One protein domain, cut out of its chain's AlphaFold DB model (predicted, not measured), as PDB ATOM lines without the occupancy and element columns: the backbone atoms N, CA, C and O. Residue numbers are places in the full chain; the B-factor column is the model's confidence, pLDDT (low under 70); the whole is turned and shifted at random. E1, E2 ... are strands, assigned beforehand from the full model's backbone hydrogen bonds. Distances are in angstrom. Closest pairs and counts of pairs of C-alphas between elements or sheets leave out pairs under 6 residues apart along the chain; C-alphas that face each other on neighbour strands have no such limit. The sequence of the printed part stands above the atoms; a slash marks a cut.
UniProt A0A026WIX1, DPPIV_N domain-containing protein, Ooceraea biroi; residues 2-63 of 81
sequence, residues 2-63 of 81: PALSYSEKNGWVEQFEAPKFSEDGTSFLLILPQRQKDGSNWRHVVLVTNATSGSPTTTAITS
ATOM      1  N   PRO A   2     -23.157  -9.063 -33.774       67.00
ATOM      2  CA  PRO A   2     -22.370  -9.202 -34.998       67.00
ATOM      3  C   PRO A   2     -21.190  -8.220 -34.998       67.00
ATOM      4  O   PRO A   2     -21.329  -7.099 -34.512       67.00
ATOM      5  N   ALA A   3     -20.052  -8.639 -35.559       74.00
ATOM      6  CA  ALA A   3     -18.844  -7.817 -35.673       74.00
ATOM      7  C   ALA A   3     -19.056  -6.560 -36.539       74.00
ATOM      8  O   ALA A   3     -18.387  -5.549 -36.351       74.00
ATOM      9  N   LEU A   4     -20.000  -6.619 -37.483       77.88
ATOM     10  CA  LEU A   4     -20.383  -5.505 -38.340       77.88
ATOM     11  C   LEU A   4     -21.861  -5.623 -38.733       77.88
ATOM     12  O   LEU A   4     -22.361  -6.717 -38.989       77.88
ATOM     13  N   SER A   5     -22.550  -4.486 -38.801       82.94
ATOM     14  CA  SER A   5     -23.876  -4.346 -39.403       82.94
ATOM     15  C   SER A   5     -23.913  -3.011 -40.138       82.94
ATOM     16  O   SER A   5     -23.618  -1.979 -39.535       82.94
ATOM     17  N   TYR A   6     -24.233  -3.031 -41.432       79.81
ATOM     18  CA  TYR A   6     -24.312  -1.828 -42.258       79.81
ATOM     19  C   TYR A   6     -25.673  -1.747 -42.944       79.81
ATOM     20  O   TYR A   6     -26.191  -2.746 -43.443       79.81
ATOM     21  N   SER A   7     -26.251  -0.549 -42.961       86.06
ATOM     22  CA  SER A   7     -27.512  -0.256 -43.629       86.06
ATOM     23  C   SER A   7     -27.416   1.080 -44.356       86.06
ATOM     24  O   SER A   7     -26.805   2.027 -43.864       86.06
ATOM     25  N   GLU A   8     -28.030   1.149 -45.533       86.62
ATOM     26  CA  GLU A   8     -28.153   2.374 -46.318       86.62
ATOM     27  C   GLU A   8     -29.638   2.723 -46.445       86.62
ATOM     28  O   GLU A   8     -30.472   1.860 -46.723       86.62
ATOM     29  N   LYS A   9     -29.980   3.988 -46.192       88.62
ATOM     30  CA  LYS A   9     -31.371   4.450 -46.153       88.62
ATOM     31  C   LYS A   9     -31.885   4.837 -47.538       88.62
ATOM     32  O   LYS A   9     -33.068   4.663 -47.811       88.62
ATOM     33  N   ASN A  10     -31.019   5.405 -48.377       89.56
ATOM     34  CA  ASN A  10     -31.401   6.045 -49.639       89.56
ATOM     35  C   ASN A  10     -30.789   5.349 -50.867       89.56
ATOM     36  O   ASN A  10     -30.674   5.956 -51.929       89.56
ATOM     37  N   GLY A  11     -30.367   4.096 -50.724       86.44
ATOM     38  CA  GLY A  11     -29.643   3.349 -51.746       86.44
ATOM     39  C   GLY A  11     -29.527   1.872 -51.390       86.44
ATOM     40  O   GLY A  11     -30.305   1.356 -50.590       86.44
ATOM     41  N   TRP A  12     -28.554   1.192 -51.989       88.12
ATOM     42  CA  TRP A  12     -28.224  -0.197 -51.679       88.12
ATOM     43  C   TRP A  12     -26.846  -0.289 -51.029       88.12
ATOM     44  O   TRP A  12     -25.966   0.541 -51.255       88.12
ATOM     45  N   VAL A  13     -26.663  -1.325 -50.217       87.50
ATOM     46  CA  VAL A  13     -25.342  -1.702 -49.718       87.50
ATOM     47  C   VAL A  13     -24.616  -2.449 -50.827       87.50
ATOM     48  O   VAL A  13     -25.149  -3.408 -51.384       87.50
ATOM     49  N   GLU A  14     -23.400  -2.015 -51.133       78.50
ATOM     50  CA  GLU A  14     -22.567  -2.615 -52.167       78.50
ATOM     51  C   GLU A  14     -21.267  -3.143 -51.553       78.50
ATOM     52  O   GLU A  14     -20.372  -2.375 -51.202       78.50
ATOM     53  N   GLN A  15     -21.178  -4.465 -51.400       73.25
ATOM     54  CA  GLN A  15     -20.020  -5.154 -50.827       73.25
ATOM     55  C   GLN A  15     -19.683  -6.382 -51.681       73.25
ATOM     56  O   GLN A  15     -19.951  -7.518 -51.303       73.25
ATOM     57  N   PHE A  16     -19.163  -6.129 -52.884       74.00
ATOM     58  CA  PHE A  16     -18.818  -7.182 -53.846       74.00
ATOM     59  C   PHE A  16     -17.459  -7.840 -53.578       74.00
ATOM     60  O   PHE A  16     -17.250  -8.979 -53.981       74.00
ATOM     61  N   GLU A  17     -16.564  -7.149 -52.870       82.94
ATOM     62  CA  GLU A  17     -15.242  -7.665 -52.517       82.94
ATOM     63  C   GLU A  17     -15.283  -8.427 -51.195       82.94
ATOM     64  O   GLU A  17     -15.855  -7.961 -50.200       82.94
ATOM     65  N   ALA A  18     -14.644  -9.596 -51.177       88.25
ATOM     66  CA  ALA A  18     -14.492 -10.374 -49.959       88.25
ATOM     67  C   ALA A  18     -13.604  -9.616 -48.949       88.25
ATOM     68  O   ALA A  18     -12.601  -9.015 -49.346       88.25
ATOM     69  N   PRO A  19     -13.919  -9.662 -47.642       91.94
ATOM     70  CA  PRO A  19     -13.033  -9.103 -46.628       91.94
ATOM     71  C   PRO A  19     -11.658  -9.781 -46.666       91.94
ATOM     72  O   PRO A  19     -11.567 -11.003 -46.821       91.94
ATOM     73  N   LYS A  20     -10.587  -9.008 -46.464       95.25
ATOM     74  CA  LYS A  20      -9.244  -9.561 -46.224       95.25
ATOM     75  C   LYS A  20      -9.045  -9.716 -44.724       95.25
ATOM     76  O   LYS A  20      -8.963  -8.720 -44.014       95.25
ATOM     77  N   PHE A  21      -9.016 -10.951 -44.244       94.94
ATOM     78  CA  PHE A  21      -8.864 -11.258 -42.823       94.94
ATOM     79  C   PHE A  21      -7.398 -11.247 -42.393       94.94
ATOM     80  O   PHE A  21      -6.512 -11.530 -43.200       94.94
ATOM     81  N   SER A  22      -7.171 -10.938 -41.116       95.50
ATOM     82  CA  SER A  22      -5.890 -11.182 -40.456       95.50
ATOM     83  C   SER A  22      -5.654 -12.683 -40.331       95.50
ATOM     84  O   SER A  22      -6.593 -13.478 -40.431       95.50
ATOM     85  N   GLU A  23      -4.408 -13.084 -40.085       94.38
ATOM     86  CA  GLU A  23      -4.068 -14.510 -39.980       94.38
ATOM     87  C   GLU A  23      -4.792 -15.185 -38.802       94.38
ATOM     88  O   GLU A  23      -5.261 -16.317 -38.907       94.38
ATOM     89  N   ASP A  24      -4.965 -14.450 -37.703       94.38
ATOM     90  CA  ASP A  24      -5.678 -14.893 -36.503       94.38
ATOM     91  C   ASP A  24      -7.209 -14.702 -36.575       94.38
ATOM     92  O   ASP A  24      -7.935 -15.109 -35.664       94.38
ATOM     93  N   GLY A  25      -7.714 -14.058 -37.634       93.62
ATOM     94  CA  GLY A  25      -9.129 -13.747 -37.835       93.62
ATOM     95  C   GLY A  25      -9.740 -12.745 -36.844       93.62
ATOM     96  O   GLY A  25     -10.963 -12.574 -36.835       93.62
ATOM     97  N   THR A  26      -8.944 -12.077 -36.003       94.69
ATOM     98  CA  THR A  26      -9.447 -11.081 -35.037       94.69
ATOM     99  C   THR A  26      -9.666  -9.698 -35.656       94.69
ATOM    100  O   THR A  26     -10.338  -8.844 -35.059       94.69
ATOM    101  N   SER A  27      -9.171  -9.511 -36.879       95.56
ATOM    102  CA  SER A  27      -9.265  -8.299 -37.676       95.56
ATOM    103  C   SER A  27      -9.566  -8.608 -39.139       95.56
ATOM    104  O   SER A  27      -9.300  -9.699 -39.641       95.56
ATOM    105  N   PHE A  28     -10.126  -7.635 -39.850       95.38
ATOM    106  CA  PHE A  28     -10.277  -7.716 -41.301       95.38
ATOM    107  C   PHE A  28     -10.391  -6.333 -41.940       95.38
ATOM    108  O   PHE A  28     -10.831  -5.369 -41.310       95.38
ATOM    109  N   LEU A  29     -10.011  -6.250 -43.212       95.81
ATOM    110  CA  LEU A  29     -10.142  -5.066 -44.046       95.81
ATOM    111  C   LEU A  29     -11.363  -5.171 -44.959       95.81
ATOM    112  O   LEU A  29     -11.648  -6.228 -45.529       95.81
ATOM    113  N   LEU A  30     -12.047  -4.042 -45.129       94.62
ATOM    114  CA  LEU A  30     -13.163  -3.847 -46.050       94.62
ATOM    115  C   LEU A  30     -12.958  -2.601 -46.900       94.62
ATOM    116  O   LEU A  30     -12.247  -1.686 -46.504       94.62
ATOM    117  N   ILE A  31     -13.684  -2.520 -48.014       94.50
ATOM    118  CA  ILE A  31     -13.872  -1.274 -48.760       94.50
ATOM    119  C   ILE A  31     -15.291  -0.777 -48.493       94.50
ATOM    120  O   ILE A  31     -16.251  -1.374 -48.980       94.50
ATOM    121  N   LEU A  32     -15.432   0.318 -47.745       92.94
ATOM    122  CA  LEU A  32     -16.732   0.892 -47.377       92.94
ATOM    123  C   LEU A  32     -16.825   2.374 -47.763       92.94
ATOM    124  O   LEU A  32     -15.801   3.061 -47.806       92.94
ATOM    125  N   PRO A  33     -18.035   2.913 -47.997       92.75
ATOM    126  CA  PRO A  33     -18.230   4.351 -48.138       92.75
ATOM    127  C   PRO A  33     -17.823   5.082 -46.853       92.75
ATOM    128  O   PRO A  33     -18.364   4.814 -45.783       92.75
ATOM    129  N   GLN A  34     -16.880   6.014 -46.963       94.44
ATOM    130  CA  GLN A  34     -16.437   6.885 -45.878       94.44
ATOM    131  C   GLN A  34     -16.771   8.334 -46.216       94.44
ATOM    132  O   GLN A  34     -16.510   8.797 -47.334       94.44
ATOM    133  N   ARG A  35     -17.336   9.057 -45.247       94.69
ATOM    134  CA  ARG A  35     -17.710  10.465 -45.412       94.69
ATOM    135  C   ARG A  35     -16.466  11.347 -45.462       94.69
ATOM    136  O   ARG A  35     -15.617  11.279 -44.577       94.69
ATOM    137  N   GLN A  36     -16.377  12.192 -46.481       96.31
ATOM    138  CA  GLN A  36     -15.282  13.132 -46.704       96.31
ATOM    139  C   GLN A  36     -15.627  14.527 -46.161       96.31
ATOM    140  O   GLN A  36     -16.739  14.778 -45.688       96.31
ATOM    141  N   LYS A  37     -14.661  15.455 -46.218       95.94
ATOM    142  CA  LYS A  37     -14.798  16.814 -45.660       95.94
ATOM    143  C   LYS A  37     -15.953  17.611 -46.274       95.94
ATOM    144  O   LYS A  37     -16.594  18.376 -45.564       95.94
ATOM    145  N   ASP A  38     -16.219  17.425 -47.563       96.56
ATOM    146  CA  ASP A  38     -17.336  18.058 -48.279       96.56
ATOM    147  C   ASP A  38     -18.697  17.378 -48.023       96.56
ATOM    148  O   ASP A  38     -19.727  17.818 -48.529       96.56
ATOM    149  N   GLY A  39     -18.720  16.311 -47.220       95.38
ATOM    150  CA  GLY A  39     -19.916  15.548 -46.887       95.38
ATOM    151  C   GLY A  39     -20.290  14.463 -47.897       95.38
ATOM    152  O   GLY A  39     -21.249  13.733 -47.635       95.38
ATOM    153  N   SER A  40     -19.550  14.324 -49.001       93.94
ATOM    154  CA  SER A  40     -19.704  13.210 -49.940       93.94
ATOM    155  C   SER A  40     -19.152  11.907 -49.349       93.94
ATOM    156  O   SER A  40     -18.325  11.926 -48.438       93.94
ATOM    157  N   ASN A  41     -19.608  10.757 -49.848       93.12
ATOM    158  CA  ASN A  41     -19.099   9.446 -49.440       93.12
ATOM    159  C   ASN A  41     -18.257   8.844 -50.568       93.12
ATOM    160  O   ASN A  41     -18.724   8.759 -51.700       93.12
ATOM    161  N   TRP A  42     -17.043   8.397 -50.245       95.38
ATOM    162  CA  TRP A  42     -16.114   7.761 -51.188       95.38
ATOM    163  C   TRP A  42     -15.663   6.408 -50.642       95.38
ATOM    164  O   TRP A  42     -15.554   6.238 -49.429       95.38
ATOM    165  N   ARG A  43     -15.440   5.431 -51.524       94.62
ATOM    166  CA  ARG A  43     -15.062   4.064 -51.137       94.62
ATOM    167  C   ARG A  43     -13.603   4.027 -50.689       94.62
ATOM    168  O   ARG A  43     -12.717   4.312 -51.487       94.62
ATOM    169  N   HIS A  44     -13.376   3.658 -49.434       96.38
ATOM    170  CA  HIS A  44     -12.058   3.656 -48.793       96.38
ATOM    171  C   HIS A  44     -11.845   2.388 -47.979       96.38
ATOM    172  O   HIS A  44     -12.813   1.727 -47.592       96.38
ATOM    173  N   VAL A  45     -10.579   2.064 -47.711       96.56
ATOM    174  CA  VAL A  45     -10.244   0.911 -46.880       96.56
ATOM    175  C   VAL A  45     -10.533   1.219 -45.421       96.56
ATOM    176  O   VAL A  45     -10.181   2.277 -44.889       96.56
ATOM    177  N   VAL A  46     -11.184   0.262 -44.777       95.56
ATOM    178  CA  VAL A  46     -11.582   0.291 -43.381       95.56
ATOM    179  C   VAL A  46     -11.047  -0.956 -42.698       95.56
ATOM    180  O   VAL A  46     -11.302  -2.069 -43.153       95.56
ATOM    181  N   LEU A  47     -10.343  -0.759 -41.591       96.19
ATOM    182  CA  LEU A  47      -9.886  -1.811 -40.700       96.19
ATOM    183  C   LEU A  47     -10.904  -2.022 -39.584       96.19
ATOM    184  O   LEU A  47     -11.231  -1.091 -38.843       96.19
ATOM    185  N   VAL A  48     -11.373  -3.259 -39.451       95.38
ATOM    186  CA  VAL A  48     -12.128  -3.725 -38.292       95.38
ATOM    187  C   VAL A  48     -11.187  -4.513 -37.385       95.38
ATOM    188  O   VAL A  48     -10.502  -5.424 -37.844       95.38
ATOM    189  N   THR A  49     -11.143  -4.170 -36.100       95.38
ATOM    190  CA  THR A  49     -10.369  -4.880 -35.065       95.38
ATOM    191  C   THR A  49     -11.272  -5.350 -33.939       95.38
ATOM    192  O   THR A  49     -12.399  -4.870 -33.776       95.38
ATOM    193  N   ASN A  50     -10.774  -6.304 -33.148       94.81
ATOM    194  CA  ASN A  50     -11.536  -6.944 -32.078       94.81
ATOM    195  C   ASN A  50     -12.848  -7.555 -32.605       94.81
ATOM    196  O   ASN A  50     -13.876  -7.511 -31.927       94.81
ATOM    197  N   ALA A  51     -12.823  -8.110 -33.821       93.06
ATOM    198  CA  ALA A  51     -13.998  -8.622 -34.526       93.06
ATOM    199  C   ALA A  51     -14.698  -9.765 -33.775       93.06
ATOM    200  O   ALA A  51     -15.912  -9.926 -33.862       93.06
ATOM    201  N   THR A  52     -13.935 -10.548 -33.015       91.69
ATOM    202  CA  THR A  52     -14.442 -11.653 -32.190       91.69
ATOM    203  C   THR A  52     -14.871 -11.202 -30.792       91.69
ATOM    204  O   THR A  52     -15.443 -11.984 -30.033       91.69
ATOM    205  N   SER A  53     -14.625  -9.939 -30.442       87.38
ATOM    206  CA  SER A  53     -15.067  -9.356 -29.180       87.38
ATOM    207  C   SER A  53     -16.520  -8.871 -29.275       87.38
ATOM    208  O   SER A  53     -17.061  -8.640 -30.355       87.38
ATOM    209  N   GLY A  54     -17.161  -8.640 -28.128       86.94
ATOM    210  CA  GLY A  54     -18.469  -7.976 -28.084       86.94
ATOM    211  C   GLY A  54     -18.444  -6.487 -28.464       86.94
ATOM    212  O   GLY A  54     -19.501  -5.861 -28.468       86.94
ATOM    213  N   SER A  55     -17.267  -5.921 -28.751       90.19
ATOM    214  CA  SER A  55     -17.018  -4.492 -28.969       90.19
ATOM    215  C   SER A  55     -16.007  -4.266 -30.113       90.19
ATOM    216  O   SER A  55     -14.871  -3.847 -29.863       90.19
ATOM    217  N   PRO A  56     -16.380  -4.570 -31.367       93.62
ATOM    218  CA  PRO A  56     -15.523  -4.343 -32.527       93.62
ATOM    219  C   PRO A  56     -15.235  -2.846 -32.718       93.62
ATOM    220  O   PRO A  56     -16.083  -1.993 -32.450       93.62
ATOM    221  N   THR A  57     -14.037  -2.518 -33.201       94.00
ATOM    222  CA  THR A  57     -13.638  -1.145 -33.556       94.00
ATOM    223  C   THR A  57     -13.466  -1.040 -35.063       94.00
ATOM    224  O   THR A  57     -12.971  -1.969 -35.686       94.00
ATOM    225  N   THR A  58     -13.901   0.069 -35.661       93.69
ATOM    226  CA  THR A  58     -13.874   0.296 -37.113       93.69
ATOM    227  C   THR A  58     -13.153   1.608 -37.412       93.69
ATOM    228  O   THR A  58     -13.566   2.652 -36.909       93.69
ATOM    229  N   THR A  59     -12.109   1.564 -38.241       95.31
ATOM    230  CA  THR A  59     -11.242   2.716 -38.536       95.31
ATOM    231  C   THR A  59     -10.967   2.818 -40.033       95.31
ATOM    232  O   THR A  59     -10.473   1.870 -40.634       95.31
ATOM    233  N   ALA A  60     -11.243   3.971 -40.644       95.75
ATOM    234  CA  ALA A  60     -10.820   4.246 -42.017       95.75
ATOM    235  C   ALA A  60      -9.302   4.480 -42.069       95.75
ATOM    236  O   ALA A  60      -8.786   5.303 -41.312       95.75
ATOM    237  N   ILE A  61      -8.603   3.779 -42.963       96.12
ATOM    238  CA  ILE A  61      -7.143   3.894 -43.133       96.12
ATOM    239  C   ILE A  61      -6.744   4.595 -44.438       96.12
ATOM    240  O   ILE A  61      -5.612   5.049 -44.571       96.12
ATOM    241  N   THR A  62      -7.690   4.782 -45.363       97.12
ATOM    242  CA  THR A  62      -7.554   5.691 -46.511       97.12
ATOM    243  C   THR A  62      -8.639   6.770 -46.476       97.12
ATOM    244  O   THR A  62      -9.690   6.606 -45.852       97.12
ATOM    245  N   SER A  63      -8.382   7.911 -47.119       97.50
ATOM    246  CA  SER A  63      -9.352   9.004 -47.262       97.50
ATOM    247  C   SER A  63      -8.993   9.900 -48.447       97.50
ATOM    248  O   SER A  63      -7.859   9.875 -48.924       97.50
TER     249      SER A  63
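AT A GLANCE: This is residues 2 to 63 of the 81 residues of the protein "DPPIV_N domain-containing protein" of Ooceraea biroi (UniProt A0A026WIX1). Little of this domain is regular structure: a small bent sheet of three strands, E1 to E3, with a long loop, residues 2 to 27, whose residues 7 to 12 stick out. The sheet is a meander, each strand the antiparallel neighbour of the one before, in the order E1 - E2 - E3. The printed part has 62 residues, 21 in named strands, and no named helix; its class is all strand. It is only just compact, close to loose, with a radius of gyration of the C-alphas of 12.3 A and spans of 36 by 22 by 22 A.

IN THESE COORDINATES: E2, residues 41 to 49, is 22.1 A long and bends by 64 degrees at residue 44. E1, residues 28 to 35, begins at C-alpha 28 (-10.277, -7.716, -41.301), is 20.1 A long and bends by 62 degrees at residue 31. E3, residues 57 to 60, is 10.4 A long and ends at C-alpha 60 (-10.820, 4.246, -42.017).

HOW THE PARTS SIT: E1 and E2 form a hairpin; N 34 and O 42 are 2.8 A apart, within hydrogen-bond range. E2 and E3 form another, with N 47 and O 59 at 2.8 A. Residues 20 to 21 pair antiparallel with residues 28 to 29 of E1.

THE WHOLE: The printed part has no cut. Neither link between strands is long. Residue 2 alone has pLDDT under 70.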